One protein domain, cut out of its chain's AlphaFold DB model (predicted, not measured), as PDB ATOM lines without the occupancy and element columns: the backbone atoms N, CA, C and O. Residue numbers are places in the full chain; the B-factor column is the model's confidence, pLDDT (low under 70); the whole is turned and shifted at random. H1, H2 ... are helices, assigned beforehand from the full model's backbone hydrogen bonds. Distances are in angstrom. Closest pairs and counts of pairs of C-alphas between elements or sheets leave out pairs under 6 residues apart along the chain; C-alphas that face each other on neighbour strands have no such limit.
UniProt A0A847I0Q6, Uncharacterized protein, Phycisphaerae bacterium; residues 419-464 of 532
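AT A GLANCE: This is residues 419 to 464 of the 532 residues of an uncharacterized protein of Phycisphaerae bacterium (UniProt A0A847I0Q6). This is a winding chain with little regular structure, in which two short helices stand apart, H1 near one end of the longest axis and H2 nearer the middle. A long loop, residues 424 to 441, joins them, and the tail, residues 449 to 464, makes a loop at the other end of that axis. The printed part has 46 residues with two named helices, H1 then H2, and no named strand. Its class is all helix, though the named elements hold only 12 residues. It is compact, with a radius of gyration of the C-alphas of 9.9 A and spans of 28 by 19 by 14 A.

IN THESE COORDINATES: H1, residues 419 to 423, begins at C-alpha 419 (110.490, 81.748, 92.092). H2, residues 442 to 448, is 10.0 A long and ends at C-alpha 448 (118.046, 77.844, 77.770).

HOW THE PARTS SIT: H1 and H2 are apart, with no C-alpha of the one within 8 A of the other. In both helices every O i to N i+4 pair is within hydrogen-bond range.

THE WHOLE: The C-alphas of Asp 424 and Ala 454, the two farthest apart, are 27.9 A apart. The printed part has no cut, and the 18-residue link from H1 to H2 is long. Mean pLDDT of the printed part is 71.8, with 16 residues under 70, among them 425 to 432.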
ATOM      1  N   ALA A 419     111.229  82.430  91.033       75.06
ATOM      2  CA  ALA A 419     110.490  81.748  92.092       75.06
ATOM      3  C   ALA A 419     109.354  82.613  92.672       75.06
ATOM      4  O   ALA A 419     108.298  82.077  93.016       75.06
ATOM      5  N   CYS A 420     109.550  83.931  92.767       78.44
ATOM      6  CA  CYS A 420     108.508  84.873  93.173       78.44
ATOM      7  C   CYS A 420     107.454  85.047  92.085       78.44
ATOM      8  O   CYS A 420     106.260  85.063  92.384       78.44
ATOM      9  N   GLU A 421     107.875  85.136  90.825       81.12
ATOM     10  CA  GLU A 421     106.960  85.270  89.690       81.12
ATOM     11  C   GLU A 421     106.022  84.060  89.597       81.12
ATOM     12  O   GLU A 421     104.809  84.220  89.457       81.12
ATOM     13  N   LEU A 422     106.556  82.851  89.793       76.81
ATOM     14  CA  LEU A 422     105.780  81.609  89.822       76.81
ATOM     15  C   LEU A 422     104.798  81.523  91.005       76.81
ATOM     16  O   LEU A 422     103.736  80.905  90.879       76.81
ATOM     17  N   LEU A 423     105.127  82.121  92.156       73.62
ATOM     18  CA  LEU A 423     104.268  82.135  93.350       73.62
ATOM     19  C   LEU A 423     103.036  83.034  93.181       73.62
ATOM     20  O   LEU A 423     101.949  82.665  93.638       73.62
ATOM     21  N   ASP A 424     103.198  84.166  92.498       69.62
ATOM     22  CA  ASP A 424     102.144  85.160  92.258       69.62
ATOM     23  C   ASP A 424     101.472  85.016  90.882       69.62
ATOM     24  O   ASP A 424     100.736  85.905  90.437       69.62
ATOM     25  N   CYS A 425     101.662  83.875  90.218       66.44
ATOM     26  CA  CYS A 425     101.144  83.676  88.879       66.44
ATOM     27  C   CYS A 425      99.623  83.686  88.773       66.44
ATOM     28  O   CYS A 425      98.922  82.708  89.062       66.44
ATOM     29  N   GLU A 426      99.100  84.778  88.227       62.22
ATOM     30  CA  GLU A 426      97.742  84.814  87.719       62.22
ATOM     31  C   GLU A 426      97.677  84.058  86.376       62.22
ATOM     32  O   GLU A 426      98.489  84.318  85.490       62.22
ATOM     33  N   PRO A 427      96.669  83.191  86.134       55.66
ATOM     34  CA  PRO A 427      96.553  82.375  84.911       55.66
ATOM     35  C   PRO A 427      96.510  83.149  83.583       55.66
ATOM     36  O   PRO A 427      96.426  82.547  82.515       55.66
ATOM     37  N   THR A 428      96.444  84.477  83.641       56.75
ATOM     38  CA  THR A 428      96.357  85.377  82.490       56.75
ATOM     39  C   THR A 428      97.611  86.217  82.282       56.75
ATOM     40  O   THR A 428      97.625  86.985  81.322       56.75
ATOM     41  N   ASP A 429      98.604  86.139  83.170       63.47
ATOM     42  CA  ASP A 429      99.855  86.879  83.021       63.47
ATOM     43  C   ASP A 429     100.851  86.053  82.190       63.47
ATOM     44  O   ASP A 429     101.245  84.979  82.635       63.47
ATOM     45  N   PRO A 430     101.221  86.477  80.966       60.31
ATOM     46  CA  PRO A 430     102.173  85.749  80.131       60.31
ATOM     47  C   PRO A 430     103.611  85.807  80.655       60.31
ATOM     48  O   PRO A 430     104.408  84.968  80.257       60.31
ATOM     49  N   ALA A 431     103.948  86.788  81.501       58.72
ATOM     50  CA  ALA A 431     105.318  86.997  81.972       58.72
ATOM     51  C   ALA A 431     105.772  85.933  82.981       58.72
ATOM     52  O   ALA A 431     106.955  85.661  83.084       58.72
ATOM     53  N   CYS A 432     104.831  85.298  83.680       67.25
ATOM     54  CA  CYS A 432     105.147  84.347  84.738       67.25
ATOM     55  C   CYS A 432     104.800  82.883  84.362       67.25
ATOM     56  O   CYS A 432     104.898  81.978  85.185       67.25
ATOM     57  N   GLN A 433     104.351  82.606  83.128       78.12
ATOM     58  CA  GLN A 433     103.849  81.272  82.762       78.12
ATOM     59  C   GLN A 433     104.921  80.178  82.889       78.12
ATOM     60  O   GLN A 433     106.003  80.303  82.336       78.12
ATOM     61  N   ASP A 434     104.568  79.096  83.585       76.00
ATOM     62  CA  ASP A 434     105.231  77.784  83.563       76.00
ATOM     63  C   ASP A 434     104.192  76.771  83.080       76.00
ATOM     64  O   ASP A 434     103.437  76.155  83.843       76.00
ATOM     65  N   CYS A 435     104.042  76.692  81.766       77.75
ATOM     66  CA  CYS A 435     102.959  75.951  81.141       77.75
ATOM     67  C   CYS A 435     103.153  74.430  81.203       77.75
ATOM     68  O   CYS A 435     102.175  73.683  81.072       77.75
ATOM     69  N   ASN A 436     104.397  73.968  81.362       71.06
ATOM     70  CA  ASN A 436     104.746  72.554  81.473       71.06
ATOM     71  C   ASN A 436     104.865  72.093  82.942       71.06
ATOM     72  O   ASN A 436     105.098  70.902  83.180       71.06
ATOM     73  N   GLU A 437     104.610  72.994  83.897       73.50
ATOM     74  CA  GLU A 437     104.647  72.785  85.350       73.50
ATOM     75  C   GLU A 437     105.996  72.211  85.820       73.50
ATOM     76  O   GLU A 437     106.053  71.351  86.715       73.50
ATOM     77  N   ASN A 438     107.090  72.614  85.169       66.00
ATOM     78  CA  ASN A 438     108.428  72.107  85.461       66.00
ATOM     79  C   ASN A 438     109.189  72.960  86.499       66.00
ATOM     80  O   ASN A 438     110.255  72.533  86.964       66.00
ATOM     81  N   GLY A 439     108.609  74.088  86.916       71.31
ATOM     82  CA  GLY A 439     109.163  75.039  87.874       71.31
ATOM     83  C   GLY A 439     110.149  76.042  87.271       71.31
ATOM     84  O   GLY A 439     110.943  76.603  88.025       71.31
ATOM     85  N   VAL A 440     110.148  76.225  85.950       74.88
ATOM     86  CA  VAL A 440     110.947  77.208  85.204       74.88
ATOM     87  C   VAL A 440     109.992  78.031  84.345       74.88
ATOM     88  O   VAL A 440     109.068  77.485  83.750       74.88
ATOM     89  N   LEU A 441     110.217  79.343  84.267       79.56
ATOM     90  CA  LEU A 441     109.439  80.209  83.385       79.56
ATOM     91  C   LEU A 441     109.596  79.784  81.918       79.56
ATOM     92  O   LEU A 441     110.702  79.482  81.459       79.56
ATOM     93  N   ASP A 442     108.500  79.837  81.167       79.69
ATOM     94  CA  ASP A 442     108.398  79.484  79.750       79.69
ATOM     95  C   ASP A 442     109.492  80.166  78.912       79.69
ATOM     96  O   ASP A 442     110.201  79.527  78.128       79.69
ATOM     97  N   GLU A 443     109.703  81.465  79.130       78.12
ATOM     98  CA  GLU A 443     110.728  82.239  78.426       78.12
ATOM     99  C   GLU A 443     112.159  81.754  78.721       78.12
ATOM    100  O   GLU A 443     113.053  81.862  77.874       78.12
ATOM    101  N   CYS A 444     112.382  81.155  79.888       76.50
ATOM    102  CA  CYS A 444     113.685  80.676  80.345       76.50
ATOM    103  C   CYS A 444     113.953  79.234  79.932       76.50
ATOM    104  O   CYS A 444     115.084  78.881  79.574       76.50
ATOM    105  N   ASP A 445     112.901  78.436  79.826       75.44
ATOM    106  CA  ASP A 445     112.917  77.169  79.114       75.44
ATOM    107  C   ASP A 445     113.309  77.353  77.639       75.44
ATOM    108  O   ASP A 445     114.181  76.636  77.128       75.44
ATOM    109  N   ILE A 446     112.746  78.362  76.967       74.88
ATOM    110  CA  ILE A 446     113.071  78.697  75.572       74.88
ATOM    111  C   ILE A 446     114.496  79.253  75.462       74.88
ATOM    112  O   ILE A 446     115.295  78.779  74.646       74.88
ATOM    113  N   ALA A 447     114.860  80.233  76.296       73.12
ATOM    114  CA  ALA A 447     116.181  80.863  76.256       73.12
ATOM    115  C   ALA A 447     117.321  79.876  76.561       73.12
ATOM    116  O   ALA A 447     118.409  79.981  75.982       73.12
ATOM    117  N   SER A 448     117.082  78.902  77.445       63.12
ATOM    118  CA  SER A 448     118.046  77.844  77.770       63.12
ATOM    119  C   SER A 448     118.092  76.715  76.730       63.12
ATOM    120  O   SER A 448     119.039  75.922  76.734       63.12
ATOM    121  N   GLY A 449     117.110  76.653  75.822       66.25
ATOM    122  CA  GLY A 449     116.949  75.588  74.833       66.25
ATOM    123  C   GLY A 449     116.433  74.268  75.415       66.25
ATOM    124  O   GLY A 449     116.628  73.224  74.786       66.25
ATOM    125  N   HIS A 450     115.832  74.292  76.611       67.75
ATOM    126  CA  HIS A 450     115.102  73.151  77.178       67.75
ATOM    127  C   HIS A 450     113.778  72.912  76.451       67.75
ATOM    128  O   HIS A 450     113.413  71.754  76.242       67.75
ATOM    129  N   SER A 451     113.143  73.991  75.994       74.69
ATOM    130  CA  SER A 451     111.929  73.960  75.184       74.69
ATOM    131  C   SER A 451     112.191  74.500  73.781       74.69
ATOM    132  O   SER A 451     112.977  75.430  73.586       74.69
ATOM    133  N   GLU A 452     111.553  73.883  72.785       78.19
ATOM    134  CA  GLU A 452     111.490  74.444  71.435       78.19
ATOM    135  C   GLU A 452     110.388  75.516  71.396       78.19
ATOM    136  O   GLU A 452     109.339  75.347  72.012       78.19
ATOM    137  N   ASP A 453     110.661  76.614  70.698       76.94
ATOM    138  CA  ASP A 453     109.702  77.663  70.333       76.94
ATOM    139  C   ASP A 453     109.849  77.871  68.822       76.94
ATOM    140  O   ASP A 453     110.611  78.719  68.337       76.94
ATOM    141  N   ALA A 454     109.276  76.945  68.052       76.12
ATOM    142  CA  ALA A 454     109.465  76.911  66.609       76.12
ATOM    143  C   ALA A 454     108.706  78.035  65.888       76.12
ATOM    144  O   ALA A 454     109.109  78.415  64.779       76.12
ATOM    145  N   ASP A 455     107.621  78.540  66.476       64.94
ATOM    146  CA  ASP A 455     106.804  79.620  65.925       64.94
ATOM    147  C   ASP A 455     107.148  81.016  66.472       64.94
ATOM    148  O   ASP A 455     106.773  82.013  65.844       64.94
ATOM    149  N   GLY A 456     107.983  81.101  67.509       71.88
ATOM    150  CA  GLY A 456     108.514  82.348  68.052       71.88
ATOM    151  C   GLY A 456     107.481  83.131  68.856       71.88
ATOM    152  O   GLY A 456     107.576  84.364  68.900       71.88
ATOM    153  N   ASP A 457     106.462  82.454  69.391       68.81
ATOM    154  CA  ASP A 457     105.361  83.076  70.129       68.81
ATOM    155  C   ASP A 457     105.678  83.282  71.622       68.81
ATOM    156  O   ASP A 457     104.901  83.921  72.335       68.81
ATOM    157  N   GLY A 458     106.860  82.838  72.069       74.38
ATOM    158  CA  GLY A 458     107.318  82.969  73.449       74.38
ATOM    159  C   GLY A 458     106.738  81.916  74.391       74.38
ATOM    160  O   GLY A 458     106.941  82.028  75.598       74.38
ATOM    161  N   ARG A 459     106.050  80.896  73.865       77.25
ATOM    162  CA  ARG A 459     105.500  79.771  74.619       77.25
ATOM    163  C   ARG A 459     106.123  78.451  74.137       77.25
ATOM    164  O   ARG A 459     106.194  78.209  72.938       77.25
ATOM    165  N   PRO A 460     106.537  77.544  75.039       80.69
ATOM    166  CA  PRO A 460     107.039  76.230  74.655       80.69
ATOM    167  C   PRO A 460     106.091  75.463  73.714       80.69
ATOM    168  O   PRO A 460     104.903  75.291  74.009       80.69
ATOM    169  N   ASP A 461     106.630  74.894  72.632       75.62
ATOM    170  CA  ASP A 461     105.891  74.091  71.640       75.62
ATOM    171  C   ASP A 461     105.142  72.909  72.286       75.62
ATOM    172  O   ASP A 461     104.086  72.475  71.819       75.62
ATOM    173  N   GLU A 462     105.673  72.355  73.378       72.88
ATOM    174  CA  GLU A 462     105.041  71.266  74.133       72.88
ATOM    175  C   GLU A 462     103.805  71.702  74.931       72.88
ATOM    176  O   GLU A 462     102.947  70.875  75.256       72.88
ATOM    177  N   CYS A 463     103.687  73.000  75.190       74.88
ATOM    178  CA  CYS A 463     102.532  73.623  75.808       74.88
ATOM    179  C   CYS A 463     101.516  74.137  74.796       74.88
ATOM    180  O   CYS A 463     100.364  74.417  75.164       74.88
ATOM    181  N   ALA A 464     101.897  74.238  73.522       68.81
ATOM    182  CA  ALA A 464     100.951  74.497  72.457       68.81
ATOM    183  C   ALA A 464      99.902  73.370  72.445       68.81
ATOM    184  O   ALA A 464     100.206  72.183  72.294       68.81
TER     185      ALA A 464